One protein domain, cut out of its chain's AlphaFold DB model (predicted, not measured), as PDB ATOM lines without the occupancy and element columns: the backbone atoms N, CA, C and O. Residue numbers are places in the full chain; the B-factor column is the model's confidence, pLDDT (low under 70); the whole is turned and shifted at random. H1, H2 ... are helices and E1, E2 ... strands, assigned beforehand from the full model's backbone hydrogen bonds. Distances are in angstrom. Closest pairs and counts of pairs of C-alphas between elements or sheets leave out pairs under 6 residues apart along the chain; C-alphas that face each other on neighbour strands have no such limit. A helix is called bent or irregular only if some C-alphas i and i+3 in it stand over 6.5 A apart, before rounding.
ATOM      1  N   THR A 361     304.415 372.267 367.189       85.56
ATOM      2  CA  THR A 361     303.582 372.843 368.251       85.56
ATOM      3  C   THR A 361     302.372 371.959 368.500       85.56
ATOM      4  O   THR A 361     302.091 371.576 369.636       85.56
ATOM      5  N   GLU A 362     301.640 371.624 367.445       89.94
ATOM      6  CA  GLU A 362     300.472 370.760 367.558       89.94
ATOM      7  C   GLU A 362     300.847 369.332 367.971       89.94
ATOM      8  O   GLU A 362     300.228 368.787 368.888       89.94
ATOM      9  N   TYR A 363     301.892 368.772 367.355       89.94
ATOM     10  CA  TYR A 363     302.392 367.434 367.668       89.94
ATOM     11  C   TYR A 363     302.766 367.285 369.150       89.94
ATOM     12  O   TYR A 363     302.262 366.393 369.833       89.94
ATOM     13  N   ASN A 364     303.563 368.213 369.687       89.69
ATOM     14  CA  ASN A 364     304.008 368.170 371.082       89.69
ATOM     15  C   ASN A 364     302.844 368.339 372.072       89.69
ATOM     16  O   ASN A 364     302.843 367.738 373.142       89.69
ATOM     17  N   ASN A 365     301.819 369.124 371.723       91.44
ATOM     18  CA  ASN A 365     300.641 369.284 372.580       91.44
ATOM     19  C   ASN A 365     299.723 368.045 372.572       91.44
ATOM     20  O   ASN A 365     299.003 367.825 373.549       91.44
ATOM     21  N   MET A 366     299.753 367.213 371.518       92.75
ATOM     22  CA  MET A 366     298.984 365.958 371.482       92.75
ATOM     23  C   MET A 366     299.508 364.955 372.505       92.75
ATOM     24  O   MET A 366     298.746 364.107 372.972       92.75
ATOM     25  N   ASP A 367     300.768 365.101 372.911       90.75
ATOM     26  CA  ASP A 367     301.382 364.260 373.923       90.75
ATOM     27  C   ASP A 367     300.626 364.352 375.264       90.75
ATOM     28  O   ASP A 367     300.451 363.346 375.935       90.75
ATOM     29  N   VAL A 368     300.031 365.497 375.627       92.12
ATOM     30  CA  VAL A 368     299.308 365.664 376.909       92.12
ATOM     31  C   VAL A 368     298.178 364.629 377.117       92.12
ATOM     32  O   VAL A 368     298.237 363.861 378.087       92.12
ATOM     33  N   PRO A 369     297.138 364.552 376.260       95.31
ATOM     34  CA  PRO A 369     296.090 363.539 376.411       95.31
ATOM     35  C   PRO A 369     296.591 362.112 376.120       95.31
ATOM     36  O   PRO A 369     296.084 361.155 376.715       95.31
ATOM     37  N   ILE A 370     297.594 361.959 375.247       94.94
ATOM     38  CA  ILE A 370     298.214 360.672 374.899       94.94
ATOM     39  C   ILE A 370     298.924 360.056 376.108       94.94
ATOM     40  O   ILE A 370     298.642 358.910 376.468       94.94
ATOM     41  N   GLN A 371     299.793 360.817 376.771       91.56
ATOM     42  CA  GLN A 371     300.526 360.383 377.955       91.56
ATOM     43  C   GLN A 371     299.579 360.070 379.115       91.56
ATOM     44  O   GLN A 371     299.779 359.080 379.824       91.56
ATOM     45  N   ALA A 372     298.514 360.859 379.296       93.25
ATOM     46  CA  ALA A 372     297.497 360.590 380.314       93.25
ATOM     47  C   ALA A 372     296.817 359.225 380.087       93.25
ATOM     48  O   ALA A 372     296.696 358.422 381.020       93.25
ATOM     49  N   ALA A 373     296.431 358.925 378.842       95.19
ATOM     50  CA  ALA A 373     295.871 357.627 378.474       95.19
ATOM     51  C   ALA A 373     296.900 356.493 378.628       95.19
ATOM     52  O   ALA A 373     296.595 355.460 379.226       95.19
ATOM     53  N   ALA A 374     298.129 356.679 378.146       93.31
ATOM     54  CA  ALA A 374     299.177 355.665 378.206       93.31
ATOM     55  C   ALA A 374     299.605 355.338 379.650       93.31
ATOM     56  O   ALA A 374     299.768 354.165 379.996       93.31
ATOM     57  N   THR A 375     299.662 356.343 380.529       92.75
ATOM     58  CA  THR A 375     299.936 356.178 381.967       92.75
ATOM     59  C   THR A 375     298.872 355.317 382.647       92.75
ATOM     60  O   THR A 375     299.201 354.400 383.409       92.75
ATOM     61  N   LEU A 376     297.591 355.555 382.340       94.56
ATOM     62  CA  LEU A 376     296.486 354.730 382.833       94.56
ATOM     63  C   LEU A 376     296.601 353.276 382.337       94.56
ATOM     64  O   LEU A 376     296.274 352.334 383.059       94.56
ATOM     65  N   LEU A 377     297.118 353.091 381.121       94.31
ATOM     66  CA  LEU A 377     297.270 351.798 380.456       94.31
ATOM     67  C   LEU A 377     298.646 351.143 380.645       94.31
ATOM     68  O   LEU A 377     298.935 350.156 379.969       94.31
ATOM     69  N   LYS A 378     299.480 351.597 381.590       90.94
ATOM     70  CA  LYS A 378     300.849 351.074 381.809       90.94
ATOM     71  C   LYS A 378     300.946 349.545 381.904       90.94
ATOM     72  O   LYS A 378     301.908 348.941 381.436       90.94
ATOM     73  N   GLN A 379     299.928 348.893 382.473       88.88
ATOM     74  CA  GLN A 379     299.868 347.431 382.574       88.88
ATOM     75  C   GLN A 379     299.667 346.734 381.218       88.88
ATOM     76  O   GLN A 379     300.126 345.609 381.038       88.88
ATOM     77  N   VAL A 380     299.010 347.400 380.265       92.88
ATOM     78  CA  VAL A 380     298.848 346.920 378.887       92.88
ATOM     79  C   VAL A 380     300.171 347.053 378.139       92.88
ATOM     80  O   VAL A 380     300.603 346.086 377.524       92.88
ATOM     81  N   PHE A 381     300.875 348.182 378.274       92.00
ATOM     82  CA  PHE A 381     302.225 348.358 377.714       92.00
ATOM     83  C   PHE A 381     303.205 347.295 378.213       92.00
ATOM     84  O   PHE A 381     303.870 346.644 377.411       92.00
ATOM     85  N   LYS A 382     303.215 347.041 379.527       88.25
ATOM     86  CA  LYS A 382     304.026 345.973 380.126       88.25
ATOM     87  C   LYS A 382     303.663 344.581 379.594       88.25
ATOM     88  O   LYS A 382     304.539 343.742 379.411       88.25
ATOM     89  N   HIS A 383     302.379 344.318 379.341       90.44
ATOM     90  CA  HIS A 383     301.943 343.062 378.722       90.44
ATOM     91  C   HIS A 383     302.441 342.943 377.274       90.44
ATOM     92  O   HIS A 383     302.967 341.897 376.897       90.44
ATOM     93  N   MET A 384     302.322 344.014 376.479       91.00
ATOM     94  CA  MET A 384     302.734 344.035 375.069       91.00
ATOM     95  C   MET A 384     304.244 343.854 374.879       91.00
ATOM     96  O   MET A 384     304.644 343.223 373.906       91.00
ATOM     97  N   SER A 385     305.086 344.368 375.779       85.88
ATOM     98  CA  SER A 385     306.543 344.244 375.636       85.88
ATOM     99  C   SER A 385     307.108 342.903 376.100       85.88
ATOM    100  O   SER A 385     308.192 342.547 375.650       85.88
ATOM    101  N   SER A 386     306.436 342.188 377.020       75.56
ATOM    102  CA  SER A 386     306.921 340.933 377.642       75.56
ATOM    103  C   SER A 386     308.380 340.963 378.133       75.56
ATOM    104  O   SER A 386     309.031 339.927 378.270       75.56
ATOM    105  N   SER A 387     308.887 342.156 378.426       73.38
ATOM    106  CA  SER A 387     310.250 342.446 378.862       73.38
ATOM    107  C   SER A 387     310.201 343.470 380.001       73.38
ATOM    108  O   SER A 387     309.127 343.823 380.493       73.38
ATOM    109  N   ASN A 388     311.359 343.967 380.436       79.88
ATOM    110  CA  ASN A 388     311.415 345.064 381.406       79.88
ATOM    111  C   ASN A 388     311.101 346.432 380.768       79.88
ATOM    112  O   ASN A 388     311.196 347.448 381.451       79.88
ATOM    113  N   TRP A 389     310.728 346.471 379.484       86.50
ATOM    114  CA  TRP A 389     310.323 347.692 378.797       86.50
ATOM    115  C   TRP A 389     308.912 348.091 379.206       86.50
ATOM    116  O   TRP A 389     307.951 347.350 378.979       86.50
ATOM    117  N   CYS A 390     308.781 349.257 379.821       81.38
ATOM    118  CA  CYS A 390     307.517 349.762 380.343       81.38
ATOM    119  C   CYS A 390     307.244 351.153 379.776       81.38
ATOM    120  O   CYS A 390     308.135 351.810 379.253       81.38
ATOM    121  N   TYR A 391     306.003 351.611 379.886       85.19
ATOM    122  CA  TYR A 391     305.688 353.011 379.641       85.19
ATOM    123  C   TYR A 391     305.751 353.785 380.964       85.19
ATOM    124  O   TYR A 391     305.053 353.418 381.916       85.19
ATOM    125  N   GLY A 392     306.573 354.837 381.008       80.12
ATOM    126  CA  GLY A 392     306.770 355.694 382.180       80.12
ATOM    127  C   GLY A 392     307.689 355.111 383.263       80.12
ATOM    128  O   GLY A 392     307.938 353.904 383.338       80.12
ATOM    129  N   GLU A 393     308.192 355.992 384.129       74.00
ATOM    130  CA  GLU A 393     309.141 355.639 385.188       74.00
ATOM    131  C   GLU A 393     308.505 354.720 386.244       74.00
ATOM    132  O   GLU A 393     307.488 355.034 386.868       74.00
ATOM    133  N   SER A 394     309.111 353.553 386.468       67.31
ATOM    134  CA  SER A 394     308.748 352.655 387.570       67.31
ATOM    135  C   SER A 394     309.918 351.747 387.958       67.31
ATOM    136  O   SER A 394     310.797 351.455 387.151       67.31
ATOM    137  N   ALA A 395     309.963 351.314 389.222       70.56
ATOM    138  CA  ALA A 395     311.073 350.519 389.745       70.56
ATOM    139  C   ALA A 395     311.257 349.203 388.960       70.56
ATOM    140  O   ALA A 395     310.332 348.395 388.862       70.56
ATOM    141  N   GLY A 396     312.466 348.986 388.427       67.94
ATOM    142  CA  GLY A 396     312.808 347.803 387.629       67.94
ATOM    143  C   GLY A 396     312.339 347.842 386.170       67.94
ATOM    144  O   GLY A 396     312.402 346.810 385.505       67.94
ATOM    145  N   CYS A 397     311.875 348.997 385.684       74.62
ATOM    146  CA  CYS A 397     311.465 349.210 384.300       74.62
ATOM    147  C   CYS A 397     312.437 350.124 383.547       74.62
ATOM    148  O   CYS A 397     312.977 351.078 384.103       74.62
ATOM    149  N   ASP A 398     312.582 349.845 382.261       79.38
ATOM    150  CA  ASP A 398     313.275 350.679 381.284       79.38
ATOM    151  C   ASP A 398     312.206 351.359 380.407       79.38
ATOM    152  O   ASP A 398     311.361 350.671 379.826       79.38
ATOM    153  N   TYR A 399     312.139 352.695 380.428       75.12
ATOM    154  CA  TYR A 399     310.931 353.460 380.074       75.12
ATOM    155  C   TYR A 399     310.988 354.223 378.740       75.12
ATOM    156  O   TYR A 399     309.980 354.804 378.338       75.12
ATOM    157  N   ASP A 400     312.111 354.165 378.021       75.62
ATOM    158  CA  ASP A 400     312.346 354.867 376.745       75.62
ATOM    159  C   ASP A 400     312.184 353.938 375.523       75.62
ATOM    160  O   ASP A 400     313.023 353.858 374.625       75.62
ATOM    161  N   HIS A 401     311.119 353.134 375.527       87.31
ATOM    162  CA  HIS A 401     310.975 352.013 374.588       87.31
ATOM    163  C   HIS A 401     309.657 351.964 373.832       87.31
ATOM    164  O   HIS A 401     309.399 351.011 373.098       87.31
ATOM    165  N   PHE A 402     308.833 352.994 373.962       90.44
ATOM    166  CA  PHE A 402     307.588 353.113 373.226       90.44
ATOM    167  C   PHE A 402     307.517 354.473 372.575       90.44
ATOM    168  O   PHE A 402     307.769 355.487 373.219       90.44
ATOM    169  N   MET A 403     307.119 354.478 371.315       89.81
ATOM    170  CA  MET A 403     306.864 355.709 370.596       89.81
ATOM    171  C   MET A 403     305.537 355.635 369.876       89.81
ATOM    172  O   MET A 403     305.027 354.548 369.587       89.81
ATOM    173  N   TRP A 404     304.989 356.803 369.594       91.81
ATOM    174  CA  TRP A 404     303.749 356.936 368.868       91.81
ATOM    175  C   TRP A 404     303.958 357.821 367.647       91.81
ATOM    176  O   TRP A 404     304.853 358.659 367.610       91.81
ATOM    177  N   TRP A 405     303.123 357.596 366.643       90.50
ATOM    178  CA  TRP A 405     302.988 358.459 365.478       90.50
ATOM    179  C   TRP A 405     301.507 358.655 365.195       90.50
ATOM    180  O   TRP A 405     300.679 357.816 365.579       90.50
ATOM    181  N   ASN A 406     301.170 359.754 364.529       91.50
ATOM    182  CA  ASN A 406     299.801 360.098 364.206       91.50
ATOM    183  C   ASN A 406     299.573 360.277 362.700       91.50
ATOM    184  O   ASN A 406     300.480 360.537 361.916       91.50
ATOM    185  N   ALA A 407     298.318 360.127 362.294       91.44
ATOM    186  CA  ALA A 407     297.862 360.433 360.944       91.44
ATOM    187  C   ALA A 407     296.421 360.963 360.992       91.44
ATOM    188  O   ALA A 407     295.696 360.643 361.939       91.44
ATOM    189  N   PRO A 408     295.965 361.760 360.015       91.56
ATOM    190  CA  PRO A 408     294.569 362.182 359.928       91.56
ATOM    191  C   PRO A 408     293.581 361.007 359.961       91.56
ATOM    192  O   PRO A 408     293.804 359.960 359.354       91.56
ATOM    193  N   ALA A 409     292.463 361.174 360.669       91.38
ATOM    194  CA  ALA A 409     291.390 360.182 360.713       91.38
ATOM    195  C   ALA A 409     290.330 360.459 359.634       91.38
ATOM    196  O   ALA A 409     289.197 360.830 359.957       91.38
ATOM    197  N   TYR A 410     290.676 360.240 358.357       89.19
ATOM    198  CA  TYR A 410     289.813 360.581 357.212       89.19
ATOM    199  C   TYR A 410     288.382 360.037 357.344       89.19
ATOM    200  O   TYR A 410     287.420 360.713 357.001       89.19
ATOM    201  N   GLY A 411     288.193 358.835 357.897       86.00
ATOM    202  CA  GLY A 411     286.862 358.235 358.060       86.00
ATOM    203  C   GLY A 411     285.883 359.019 358.950       86.00
ATOM    204  O   GLY A 411     284.679 358.789 358.854       86.00
ATOM    205  N   LEU A 412     286.372 359.934 359.797       88.56
ATOM    206  CA  LEU A 412     285.559 360.717 360.735       88.56
ATOM    207  C   LEU A 412     285.418 362.194 360.349       88.56
ATOM    208  O   LEU A 412     284.725 362.932 361.049       88.56
ATOM    209  N   GLU A 413     286.066 362.651 359.279       88.56
ATOM    210  CA  GLU A 413     286.058 364.071 358.929       88.56
ATOM    211  C   GLU A 413     284.667 364.563 358.531       88.56
ATOM    212  O   GLU A 413     283.934 363.922 357.769       88.56
ATOM    213  N   ASN A 414     284.344 365.769 358.991       88.00
ATOM    214  CA  ASN A 414     283.134 366.496 358.612       88.00
ATOM    215  C   ASN A 414     283.418 367.957 358.211       88.00
ATOM    216  O   ASN A 414     282.490 368.764 358.118       88.00
ATOM    217  N   GLY A 415     284.695 368.308 358.007       87.19
ATOM    218  CA  GLY A 415     285.151 369.656 357.662       87.19
ATOM    219  C   GLY A 415     285.177 370.644 358.833       87.19
ATOM    220  O   GLY A 415     285.563 371.797 358.647       87.19
ATOM    221  N   LYS A 416     284.754 370.223 360.031       91.12
ATOM    222  CA  LYS A 416     284.725 371.047 361.253       91.12
ATOM    223  C   LYS A 416     285.520 370.444 362.403       91.12
ATOM    224  O   LYS A 416     285.786 371.148 363.371       91.12
ATOM    225  N   ASN A 417     285.852 369.164 362.324       93.44
ATOM    226  CA  ASN A 417     286.665 368.469 363.303       93.44
ATOM    227  C   ASN A 417     288.117 368.348 362.836       93.44
ATOM    228  O   ASN A 417     288.446 368.512 361.660       93.44
ATOM    229  N   ARG A 418     288.993 368.068 363.795       94.12
ATOM    230  CA  ARG A 418     290.396 367.754 363.567       94.12
ATOM    231  C   ARG A 418     290.756 366.587 364.478       94.12
ATOM    232  O   ARG A 418     290.859 366.733 365.693       94.12
ATOM    233  N   ILE A 419     290.815 365.404 363.876       94.56
ATOM    234  CA  ILE A 419     290.988 364.138 364.583       94.56
ATOM    235  C   ILE A 419     292.174 363.413 363.965       94.56
ATOM    236  O   ILE A 419     292.271 363.303 362.738       94.56
ATOM    237  N   SER A 420     293.040 362.886 364.820       94.56
ATOM    238  CA  SER A 420     294.148 362.037 364.403       94.56
ATOM    239  C   SER A 420     294.007 360.629 364.960       94.56
ATOM    240  O   SER A 420     293.663 360.417 366.121       94.56
ATOM    241  N   ASN A 421     294.301 359.666 364.102       93.56
ATOM    242  CA  ASN A 421     294.658 358.307 364.460       93.56
ATOM    243  C   ASN A 421     296.028 358.324 365.146       93.56
ATOM    244  O   ASN A 421     296.909 359.050 364.692       93.56
ATOM    245  N   VAL A 422     296.224 357.512 366.182       93.94
ATOM    246  CA  VAL A 422     297.510 357.332 366.867       93.94
ATOM    247  C   VAL A 422     297.820 355.847 366.978       93.94
ATOM    248  O   VAL A 422     296.995 355.040 367.415       93.94
ATOM    249  N   GLN A 423     299.032 355.498 366.573       92.56
ATOM    250  CA  GLN A 423     299.551 354.140 366.553       92.56
ATOM    251  C   GLN A 423     300.832 354.099 367.382       92.56
ATOM    252  O   GLN A 423     301.568 355.081 367.444       92.56
ATOM    253  N   TRP A 424     301.082 352.968 368.038       93.38
ATOM    254  CA  TRP A 424     302.282 352.759 368.845       93.38
ATOM    255  C   TRP A 424     303.252 351.797 368.179       93.38
ATOM    256  O   TRP A 424     302.838 350.827 367.539       93.38
ATOM    257  N   TRP A 425     304.535 352.028 368.422       93.00
ATOM    258  CA  TRP A 425     305.642 351.160 368.056       93.00
ATOM    259  C   TRP A 425     306.538 350.919 369.264       93.00
ATOM    260  O   TRP A 425     306.635 351.738 370.183       93.00
ATOM    261  N   LEU A 426     307.197 349.769 369.250       92.69
ATOM    262  CA  LEU A 426     308.296 349.489 370.152       92.69
ATOM    263  C   LEU A 426     309.568 350.137 369.592       92.69
ATOM    264  O   LEU A 426     309.932 349.912 368.439       92.69
ATOM    265  N   ASN A 427     310.265 350.886 370.438       91.50
ATOM    266  CA  ASN A 427     311.589 351.433 370.176       91.50
ATOM    267  C   ASN A 427     312.645 350.696 371.012       91.50
ATOM    268  O   ASN A 427     313.100 351.228 372.022       91.50
ATOM    269  N   PRO A 428     313.063 349.471 370.665       87.81
ATOM    270  CA  PRO A 428     313.946 348.684 371.525       87.81
ATOM    271  C   PRO A 428     315.332 349.319 371.703       87.81
ATOM    272  O   PRO A 428     316.049 348.964 372.636       87.81
ATOM    273  N   PHE A 429     315.730 350.243 370.828       88.31
ATOM    274  CA  PHE A 429     317.034 350.894 370.886       88.31
ATOM    275  C   PHE A 429     317.003 352.238 371.625       88.31
ATOM    276  O   PHE A 429     318.071 352.717 371.992       88.31
ATOM    277  N   GLY A 430     315.822 352.774 371.964       85.06
ATOM    278  CA  GLY A 430     315.687 354.044 372.688       85.06
ATOM    279  C   GLY A 430     316.429 355.168 371.966       85.06
ATOM    280  O   GLY A 430     316.382 355.245 370.736       85.06
ATOM    281  N   ALA A 431     317.179 355.971 372.718       82.00
ATOM    282  CA  ALA A 431     318.068 357.007 372.185       82.00
ATOM    283  C   ALA A 431     319.170 356.509 371.218       82.00
ATOM    284  O   ALA A 431     319.657 357.295 370.410       82.00
ATOM    285  N   ASP A 432     319.562 355.226 371.264       80.94
ATOM    286  CA  ASP A 432     320.554 354.643 370.338       80.94
ATOM    287  C   ASP A 432     319.930 354.181 369.002       80.94
ATOM    288  O   ASP A 432     320.617 353.587 368.155       80.94
ATOM    289  N   GLY A 433     318.613 354.355 368.853       78.88
ATOM    290  CA  GLY A 433     317.835 353.969 367.682       78.88
ATOM    291  C   GLY A 433     317.599 355.095 366.678       78.88
ATOM    292  O   GLY A 433     317.921 356.257 366.912       78.88
ATOM    293  N   GLY A 434     317.014 354.731 365.544       84.88
ATOM    294  CA  GLY A 434     316.508 355.626 364.505       84.88
ATOM    295  C   GLY A 434     315.141 355.153 364.011       84.88
ATOM    296  O   GLY A 434     314.330 354.663 364.788       84.88
ATOM    297  N   ASN A 435     314.876 355.261 362.707       88.50
ATOM    298  CA  ASN A 435     313.571 354.948 362.109       88.50
ATOM    299  C   ASN A 435     313.221 353.447 362.038       88.50
ATOM    300  O   ASN A 435     312.144 353.097 361.553       88.50
ATOM    301  N   GLU A 436     314.070 352.541 362.531       91.19
ATOM    302  CA  GLU A 436     313.798 351.097 362.535       91.19
ATOM    303  C   GLU A 436     312.579 350.695 363.372       91.19
ATOM    304  O   GLU A 436     312.017 349.615 363.161       91.19
ATOM    305  N   TYR A 437     312.132 351.559 364.292       91.44
ATOM    306  CA  TYR A 437     310.883 351.360 365.022       91.44
ATOM    307  C   TYR A 437     309.691 351.177 364.089       91.44
ATOM    308  O   TYR A 437     308.763 350.478 364.473       91.44
ATOM    309  N   ASN A 438     309.721 351.730 362.868       92.44
ATOM    310  CA  ASN A 438     308.636 351.603 361.894       92.44
ATOM    311  C   ASN A 438     308.335 350.141 361.542       92.44
ATOM    312  O   ASN A 438     307.230 349.843 361.099       92.44
ATOM    313  N   LEU A 439     309.276 349.221 361.791       94.06
ATOM    314  CA  LEU A 439     309.125 347.776 361.604       94.06
ATOM    315  C   LEU A 439     308.609 347.044 362.852       94.06
ATOM    316  O   LEU A 439     308.465 345.819 362.823       94.06
ATOM    317  N   MET A 440     308.364 347.765 363.951       93.50
ATOM    318  CA  MET A 440     308.013 347.207 365.257       93.50
ATOM    319  C   MET A 440     306.652 347.683 365.812       93.50
ATOM    320  O   MET A 440     306.573 348.145 366.952       93.50
ATOM    321  N   PRO A 441     305.552 347.573 365.043       93.38
ATOM    322  CA  PRO A 441     304.237 348.070 365.442       93.38
ATOM    323  C   PRO A 441     303.669 347.301 366.636       93.38
ATOM    324  O   PRO A 441     303.826 346.080 366.748       93.38
ATOM    325  N   MET A 442     302.987 348.027 367.521       93.25
ATOM    326  CA  MET A 442     302.242 347.499 368.664       93.25
ATOM    327  C   MET A 442     300.763 347.293 368.316       93.25
ATOM    328  O   MET A 442     300.199 348.035 367.517       93.25
ATOM    329  N   PRO A 443     300.068 346.344 368.959       92.62
ATOM    330  CA  PRO A 443     298.654 346.080 368.709       92.62
ATOM    331  C   PRO A 443     297.720 347.094 369.396       92.62
ATOM    332  O   PRO A 443     296.568 346.757 369.657       92.62
ATOM    333  N   LEU A 444     298.200 348.296 369.735       93.38
ATOM    334  CA  LEU A 444     297.440 349.342 370.420       93.38
ATOM    335  C   LEU A 444     297.277 350.562 369.516       93.38
ATOM    336  O   LEU A 444     298.257 351.144 369.051       93.38
ATOM    337  N   PHE A 445     296.024 350.961 369.347       92.50
ATOM    338  CA  PHE A 445     295.598 352.096 368.547       92.50
ATOM    339  C   PHE A 445     294.567 352.909 369.330       92.50
ATOM    340  O   PHE A 445     293.751 352.342 370.063       92.50
ATOM    341  N   TYR A 446     294.570 354.224 369.161       93.12
ATOM    342  CA  TYR A 446     293.473 355.080 369.609       93.12
ATOM    343  C   TYR A 446     293.377 356.336 368.742       93.12
ATOM    344  O   TYR A 446     294.189 356.554 367.844       93.12
ATOM    345  N   ARG A 447     292.376 357.173 369.009       94.88
ATOM    346  CA  ARG A 447     292.168 358.456 368.334       94.88
ATOM    347  C   ARG A 447     292.301 359.613 369.308       94.88
ATOM    348  O   ARG A 447     291.997 359.460 370.490       94.88
ATOM    349  N   VAL A 448     292.718 360.764 368.796       96.31
ATOM    350  CA  VAL A 448     292.791 362.031 369.530       96.31
ATOM    351  C   VAL A 448     291.912 363.056 368.829       96.31
ATOM    352  O   VAL A 448     292.098 363.314 367.639       96.31
ATOM    353  N   ASP A 449     290.969 363.645 369.564       96.38
ATOM    354  CA  ASP A 449     290.269 364.858 369.134       96.38
ATOM    355  C   ASP A 449     291.075 366.076 369.593       96.38
ATOM    356  O   ASP A 449     291.183 366.348 370.793       96.38
ATOM    357  N   HIS A 450     291.644 366.791 368.625       95.44
ATOM    358  CA  HIS A 450     292.409 368.027 368.811       95.44
ATOM    359  C   HIS A 450     291.781 369.194 368.031       95.44
ATOM    360  O   HIS A 450     292.433 370.163 367.631       95.44
ATOM    361  N   THR A 451     290.459 369.122 367.841       95.12
ATOM    362  CA  THR A 451     289.668 370.158 367.164       95.12
ATOM    363  C   THR A 451     289.756 371.492 367.895       95.12
ATOM    364  O   THR A 451     289.869 372.549 367.268       95.12
ATOM    365  N   SER A 452     289.679 371.454 369.229       92.94
ATOM    366  CA  SER A 452     289.715 372.670 370.030       92.94
ATOM    367  C   SER A 452     291.092 373.332 369.950       92.94
ATOM    368  O   SER A 452     292.105 372.658 370.036       92.94
ATOM    369  N   PRO A 453     291.188 374.658 369.879       90.12
ATOM    370  CA  PRO A 453     292.457 375.354 370.077       90.12
ATOM    371  C   PRO A 453     292.925 375.325 371.545       90.12
ATOM    372  O   PRO A 453     294.052 375.707 371.838       90.12
ATOM    373  N   ASN A 454     292.071 374.912 372.489       91.75
ATOM    374  CA  ASN A 454     292.453 374.716 373.884       91.75
ATOM    375  C   ASN A 454     292.894 373.263 374.113       91.75
ATOM    376  O   ASN A 454     292.054 372.365 374.164       91.75
ATOM    377  N   VAL A 455     294.195 373.064 374.327       92.00
ATOM    378  CA  VAL A 455     294.829 371.751 374.552       92.00
ATOM    379  C   VAL A 455     294.211 370.994 375.730       92.00
ATOM    380  O   VAL A 455     294.077 369.777 375.682       92.00
ATOM    381  N   ALA A 456     293.727 371.694 376.762       93.38
ATOM    382  CA  ALA A 456     293.074 371.057 377.911       93.38
ATOM    383  C   ALA A 456     291.736 370.371 377.566       93.38
ATOM    384  O   ALA A 456     291.195 369.631 378.385       93.38
ATOM    385  N   GLN A 457     291.174 370.640 376.383       95.00
ATOM    386  CA  GLN A 457     289.957 369.998 375.880       95.00
ATOM    387  C   GLN A 457     290.250 368.816 374.951       95.00
ATOM    388  O   GLN A 457     289.309 368.194 374.458       95.00
ATOM    389  N   TRP A 458     291.521 368.520 374.675       96.56
ATOM    390  CA  TRP A 458     291.887 367.407 373.809       96.56
ATOM    391  C   TRP A 458     291.675 366.092 374.542       96.56
ATOM    392  O   TRP A 458     291.962 365.972 375.734       96.56
ATOM    393  N   THR A 459     291.141 365.098 373.837       96.44
ATOM    394  CA  THR A 459     290.759 363.824 374.459       96.44
ATOM    395  C   THR A 459     291.129 362.631 373.595       96.44
ATOM    396  O   THR A 459     291.054 362.686 372.368       96.44
ATOM    397  N   VAL A 460     291.520 361.541 374.261       97.25
ATOM    398  CA  VAL A 460     291.740 360.233 373.640       97.25
ATOM    399  C   VAL A 460     290.456 359.407 373.713       97.25
ATOM    400  O   VAL A 460     289.872 359.251 374.791       97.25
ATOM    401  N   PHE A 461     290.051 358.826 372.587       96.56
ATOM    402  CA  PHE A 461     288.867 357.972 372.467       96.56
ATOM    403  C   PHE A 461     289.103 356.834 371.457       96.56
ATOM    404  O   PHE A 461     290.169 356.745 370.848       96.56
ATOM    405  N   ASP A 462     288.123 355.938 371.308       95.69
ATOM    406  CA  ASP A 462     288.168 354.783 370.397       95.69
ATOM    407  C   ASP A 462     289.431 353.916 370.542       95.69
ATOM    408  O   ASP A 462     290.175 353.684 369.588       95.69
ATOM    409  N   ILE A 463     289.676 353.405 371.751       95.69
ATOM    410  CA  ILE A 463     290.803 352.502 372.005       95.69
ATOM    411  C   ILE A 463     290.548 351.164 371.313       95.69
ATOM    412  O   ILE A 463     289.514 350.531 371.542       95.69
ATOM    413  N   VAL A 464     291.505 350.701 370.517       93.00
ATOM    414  CA  VAL A 464     291.496 349.385 369.878       93.00
ATOM    415  C   VAL A 464     292.747 348.626 370.300       93.00
ATOM    416  O   VAL A 464     293.859 349.148 370.223       93.00
ATOM    417  N   TYR A 465     292.565 347.383 370.743       93.00
ATOM    418  CA  TYR A 465     293.658 346.504 371.152       93.00
ATOM    419  C   TYR A 465     293.536 345.136 370.481       93.00
ATOM    420  O   TYR A 465     292.533 344.448 370.661       93.00
ATOM    421  N   CYS A 466     294.545 344.744 369.698       89.25
ATOM    422  CA  CYS A 466     294.549 343.529 368.870       89.25
ATOM    423  C   CYS A 466     293.220 343.365 368.104       89.25
ATOM    424  O   CYS A 466     292.523 342.362 368.259       89.25
ATOM    425  N   ASN A 467     292.823 344.418 367.381       85.56
ATOM    426  CA  ASN A 467     291.571 344.505 366.620       85.56
ATOM    427  C   ASN A 467     290.267 344.331 367.433       85.56
ATOM    428  O   ASN A 467     289.200 344.157 366.847       85.56
ATOM    429  N   GLN A 468     290.311 344.427 368.767       89.81
ATOM    430  CA  GLN A 468     289.125 344.455 369.630       89.81
ATOM    431  C   GLN A 468     288.783 345.885 370.046       89.81
ATOM    432  O   GLN A 468     289.664 346.640 370.462       89.81
ATOM    433  N   GLY A 469     287.497 346.228 369.991       90.19
ATOM    434  CA  GLY A 469     286.977 347.557 370.302       90.19
ATOM    435  C   GLY A 469     286.025 348.062 369.207       90.19
ATOM    436  O   GLY A 469     285.430 347.238 368.509       90.19
ATOM    437  N   PRO A 470     285.882 349.391 369.039       93.56
ATOM    438  CA  PRO A 470     286.518 350.432 369.849       93.56
ATOM    439  C   PRO A 470     285.930 350.500 371.268       93.56
ATOM    440  O   PRO A 470     284.720 350.405 371.467       93.56
ATOM    441  N   PHE A 471     286.791 350.679 372.269       96.75
ATOM    442  CA  PHE A 471     286.384 351.067 373.620       96.75
ATOM    443  C   PHE A 471     286.334 352.597 373.701       96.75
ATOM    444  O   PHE A 471     287.244 353.257 373.203       96.75
ATOM    445  N   PRO A 472     285.329 353.191 374.365       96.44
ATOM    446  CA  PRO A 472     285.072 354.627 374.253       96.44
ATOM    447  C   PRO A 472     286.195 355.509 374.819       96.44
ATOM    448  O   PRO A 472     286.375 356.629 374.360       96.44
ATOM    449  N   ASN A 473     286.945 355.034 375.815       96.50
ATOM    450  CA  ASN A 473     288.096 355.736 376.390       96.50
ATOM    451  C   ASN A 473     289.029 354.758 377.124       96.50
ATOM    452  O   ASN A 473     288.686 353.591 377.346       96.50
ATOM    453  N   ALA A 474     290.201 355.251 377.538       96.88
ATOM    454  CA  ALA A 474     291.218 354.461 378.233       96.88
ATOM    455  C   ALA A 474     290.702 353.811 379.534       96.88
ATOM    456  O   ALA A 474     291.035 352.661 379.815       96.88
ATOM    457  N   GLN A 475     289.834 354.485 380.297       97.69
ATOM    458  CA  GLN A 475     289.277 353.928 381.537       97.69
ATOM    459  C   GLN A 475     288.306 352.771 381.271       97.69
ATOM    460  O   GLN A 475     288.362 351.744 381.948       97.69
ATOM    461  N   ALA A 476     287.428 352.905 380.275       97.69
ATOM    462  CA  ALA A 476     286.508 351.845 379.877       97.69
ATOM    463  C   ALA A 476     287.264 350.612 379.362       97.69
ATOM    464  O   ALA A 476     286.929 349.485 379.733       97.69
ATOM    465  N   PHE A 477     288.321 350.829 378.572       98.12
ATOM    466  CA  PHE A 477     289.218 349.762 378.135       98.12
ATOM    467  C   PHE A 477     289.917 349.083 379.320       98.12
ATOM    468  O   PHE A 477     289.887 347.858 379.426       98.12
ATOM    469  N   LEU A 478     290.472 349.854 380.261       97.50
ATOM    470  CA  LEU A 478     291.128 349.316 381.455       97.50
ATOM    471  C   LEU A 478     290.167 348.477 382.316       97.50
ATOM    472  O   LEU A 478     290.528 347.396 382.783       97.50
ATOM    473  N   ASN A 479     288.926 348.938 382.489       97.75
ATOM    474  CA  ASN A 479     287.891 348.195 383.208       97.75
ATOM    475  C   ASN A 479     287.582 346.860 382.513       97.75
ATOM    476  O   ASN A 479     287.497 345.823 383.176       97.75
ATOM    477  N   ALA A 480     287.455 346.861 381.181       97.56
ATOM    478  CA  ALA A 480     287.248 345.646 380.397       97.56
ATOM    479  C   ALA A 480     288.459 344.697 380.469       97.56
ATOM    480  O   ALA A 480     288.280 343.487 380.622       97.56
ATOM    481  N   TRP A 481     289.681 345.235 380.424       97.06
ATOM    482  CA  TRP A 481     290.928 344.484 380.573       97.06
ATOM    483  C   TRP A 481     291.012 343.776 381.930       97.06
ATOM    484  O   TRP A 481     291.297 342.580 381.991       97.06
ATOM    485  N   ASN A 482     290.729 344.497 383.019       96.88
ATOM    486  CA  ASN A 482     290.763 343.960 384.383       96.88
ATOM    487  C   ASN A 482     289.657 342.927 384.630       96.88
ATOM    488  O   ASN A 482     289.869 341.957 385.352       96.88
ATOM    489  N   ALA A 483     288.502 343.095 383.983       96.88
ATOM    490  CA  ALA A 483     287.411 342.126 384.007       96.88
ATOM    491  C   ALA A 483     287.631 340.918 383.070       96.88
ATOM    492  O   ALA A 483     286.721 340.105 382.924       96.88
ATOM    493  N   ASN A 484     288.795 340.810 382.410       95.25
ATOM    494  CA  ASN A 484     289.108 339.792 381.396       95.25
ATOM    495  C   ASN A 484     288.073 339.713 380.254       95.25
ATOM    496  O   ASN A 484     287.849 338.652 379.679       95.25
ATOM    497  N   LYS A 485     287.448 340.848 379.909       95.06
ATOM    498  CA  LYS A 485     286.534 340.986 378.761       95.06
ATOM    499  C   LYS A 485     287.258 341.338 377.457       95.06
ATOM    500  O   LYS A 485     286.626 341.385 376.410       95.06
ATOM    501  N   VAL A 486     288.562 341.600 377.532       94.00
ATOM    502  CA  VAL A 486     289.453 341.797 376.383       94.00
ATOM    503  C   VAL A 486     290.354 340.574 376.275       94.00
ATOM    504  O   VAL A 486     291.066 340.244 377.228       94.00
ATOM    505  N   ALA A 487     290.349 339.912 375.121       91.19
ATOM    506  CA  ALA A 487     291.295 338.848 374.829       91.19
ATOM    507  C   ALA A 487     292.703 339.447 374.697       91.19
ATOM    508  O   ALA A 487     292.962 340.330 373.880       91.19
ATOM    509  N   LYS A 488     293.638 338.982 375.523       91.06
ATOM    510  CA  LYS A 488     295.009 339.499 375.531       91.06
ATOM    511  C   LYS A 488     295.805 338.812 374.421       91.06
ATOM    512  O   LYS A 488     296.113 337.633 374.567       91.06
ATOM    513  N   CYS A 489     296.134 339.509 373.326       87.69
ATOM    514  CA  CYS A 489     297.016 338.908 372.321       87.69
ATOM    515  C   CYS A 489     298.434 338.698 372.877       87.69
ATOM    516  O   CYS A 489     298.837 339.335 373.859       87.69
ATOM    517  N   ALA A 490     299.157 337.745 372.284       86.31
ATOM    518  CA  ALA A 490     300.545 337.480 372.631       86.31
ATOM    519  C   ALA A 490     301.396 338.730 372.380       86.31
ATOM    520  O   ALA A 490     301.150 339.468 371.425       86.31
ATOM    521  N   ALA A 491     302.401 338.949 373.225       87.25
ATOM    522  CA  ALA A 491     303.339 340.041 373.027       87.25
ATOM    523  C   ALA A 491     304.014 339.920 371.649       87.25
ATOM    524  O   ALA A 491     304.628 338.880 371.387       87.25
ATOM    525  N   PRO A 492     303.932 340.958 370.793       88.69
ATOM    526  CA  PRO A 492     304.405 340.916 369.408       88.69
ATOM    527  C   PRO A 492     305.833 340.374 369.256       88.69
ATOM    528  O   PRO A 492     306.092 339.519 368.411       88.69
ATOM    529  N   TYR A 493     306.741 340.828 370.123       89.56
ATOM    530  CA  TYR A 493     308.172 340.506 370.067       89.56
ATOM    531  C   TYR A 493     308.641 339.610 371.226       89.56
ATOM    532  O   TYR A 493     309.826 339.300 371.331       89.56
ATOM    533  N   GLY A 494     307.727 339.142 372.086       85.50
ATOM    534  CA  GLY A 494     308.065 338.322 373.257       85.50
ATOM    535  C   GLY A 494     309.160 338.942 374.140       85.50
ATOM    536  O   GLY A 494     309.297 340.155 374.212       85.50
ATOM    537  N   ALA A 495     309.972 338.108 374.795       84.75
ATOM    538  CA  ALA A 495     311.104 338.549 375.622       84.75
ATOM    539  C   ALA A 495     312.411 338.728 374.813       84.75
ATOM    540  O   ALA A 495     313.500 338.422 375.308       84.75
ATOM    541  N   GLN A 496     312.318 339.141 373.540       87.38
ATOM    542  CA  GLN A 496     313.499 339.336 372.695       87.38
ATOM    543  C   GLN A 496     314.395 340.461 373.229       87.38
ATOM    544  O   GLN A 496     313.938 341.521 373.645       87.38
ATOM    545  N   THR A 497     315.704 340.228 373.190       86.94
ATOM    546  CA  THR A 497     316.730 341.219 373.549       86.94
ATOM    547  C   THR A 497     316.978 342.209 372.406       86.94
ATOM    548  O   THR A 497     316.734 341.888 371.241       86.94
ATOM    549  N   LYS A 498     317.582 343.375 372.700       86.94
ATOM    550  CA  LYS A 498     318.034 344.339 371.670       86.94
ATOM    551  C   LYS A 498     318.877 343.665 370.572       86.94
ATOM    552  O   LYS A 498     318.696 343.939 369.393       86.94
ATOM    553  N   ALA A 499     319.747 342.722 370.945       87.44
ATOM    554  CA  ALA A 499     320.585 341.975 370.003       87.44
ATOM    555  C   ALA A 499     319.773 341.084 369.044       87.44
ATOM    556  O   ALA A 499     320.134 340.945 367.878       87.44
ATOM    557  N   GLN A 500     318.671 340.494 369.514       88.44
ATOM    558  CA  GLN A 500     317.774 339.698 368.671       88.44
ATOM    559  C   GLN A 500     316.932 340.577 367.745       88.44
ATOM    560  O   GLN A 500     316.610 340.132 366.652       88.44
ATOM    561  N   LEU A 501     316.628 341.813 368.148       89.88
ATOM    562  CA  LEU A 501     315.893 342.792 367.340       89.88
ATOM    563  C   LEU A 501     316.782 343.589 366.374       89.88
ATOM    564  O   LEU A 501     316.267 344.321 365.540       89.88
ATOM    565  N   ALA A 502     318.105 343.405 366.398       89.00
ATOM    566  CA  ALA A 502     319.041 344.090 365.497       89.00
ATOM    567  C   ALA A 502     318.855 343.746 364.001       89.00
ATOM    568  O   ALA A 502     319.533 344.313 363.142       89.00
ATOM    569  N   TRP A 503     317.937 342.833 363.656       88.75
ATOM    570  CA  TRP A 503     317.514 342.615 362.270       88.75
ATOM    571  C   TRP A 503     316.847 343.845 361.648       88.75
ATOM    572  O   TRP A 503     316.889 343.983 360.427       88.75
ATOM    573  N   SER A 504     316.274 344.736 362.461       91.12
ATOM    574  CA  SER A 504     315.636 345.962 361.987       91.12
ATOM    575  C   SER A 504     316.638 347.085 361.697       91.12
ATOM    576  O   SER A 504     316.306 348.000 360.959       91.12
ATOM    577  N   ARG A 505     317.876 347.000 362.203       89.44
ATOM    578  CA  ARG A 505     318.920 348.014 361.986       89.44
ATOM    579  C   ARG A 505     319.680 347.815 360.674       89.44
ATOM    580  O   ARG A 505     319.757 346.709 360.131       89.44
TER     581      ARG A 505
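This is residues 361 to 505 of the 966 residues of the protein "Amine oxidase" of Chlorella sorokiniana (UniProt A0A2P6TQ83). A single strongly twisted sheet of five strands has helices H1, H2 and H4 over one of its faces, in two layers, a sheet and the helices on one face. The short helix H3 packs by the last residue of E2, and H5, farthest from the middle, is reached from H4 by a long link. The 145 printed residues include five named helices and five named strands, in the order H1 H2 E1 E2 H3 E3 E4 E5 H4 H5; the class is mixed, and the sheet, E1 E2 E3 E4 E5 in order, is antiparallel throughout. The whole is compact, with a radius of gyration of the C-alphas of 15.5 A and spans of 47 by 36 by 29 A.

H1, residues 361 to 376, is on the sheet; its closest C-alphas to E4, residues 459 to 465, are those of Pro 369 and Thr 459, 5.7 A apart. H2, residues 378 to 385, is on the same face at a height over the sheet of 9.1 A. H1 and H2 are close but not clearly touching, about perpendicular at 85 degrees, with the C-alphas of Ala 374 and Phe 381 closest at 7.9 A. E1, residues 402 to 408, and E2, residues 419 to 426, form a hairpin, with N 405 and O 423 at 3.1 A. H3, residues 435 to 439, lies over E2; the C-alphas of Leu 426 and Tyr 437 are closest, 6.0 A apart. E3, residues 441 to 449, bends by 70 degrees at residue 444 and is antiparallel to E2, with N 422 and O 446 at 2.8 A. E3, E4 and E5, residues 468 to 471, make a meander, each strand the antiparallel neighbour of the one before; N 447 and O 461 are 2.9 A apart, N 471 and O 463 2.8 A. H4, residues 474 to 482, on the same face as H1 and H2, touches H1 with H1's residues 373 to 376 alone, at a shallow tilt of 27 degrees, the same way; the C-alphas of Ala 373 and Ala 474 are closest, 5.6 A apart. H5, residues 498 to 504, is not on the sheet; it and H3 only just touch, with 3 pairs of C-alphas within 8 A, Glu 436 and Ser 504 closest at 5.5 A. Each O i to N i+4 pair is within hydrogen-bond range in H2 and H4; the counts are 9 of 12 in H1, 0 of 1 in H3 and 1 of 3 in H5, while O i to N i+3 gives 2 of 2 in H3 and 2 of 4 in H5.

H1 begins at C-alpha 361, (303.582, 372.843, 368.251), and measures 24.3 A, with a kink of 30 degrees near residue 369. E1 measures 20.7 A, E2 23.3 A, E3 22.1 A and E4 17.9 A. H5 is irregular, C-alphas 500 and 503 being 7.0 A apart, and ends at C-alpha 504, (315.636, 345.962, 361.987).

The C-alphas of Lys 416 and Ala 499 are farthest apart, at 47.0 A. The printed part has no cut. The links from H2 to E1 and from H4 to H5 are long, 16 and 15 residues. The mean pLDDT of the printed part is 90.1; residues 394 and 396 are under 70.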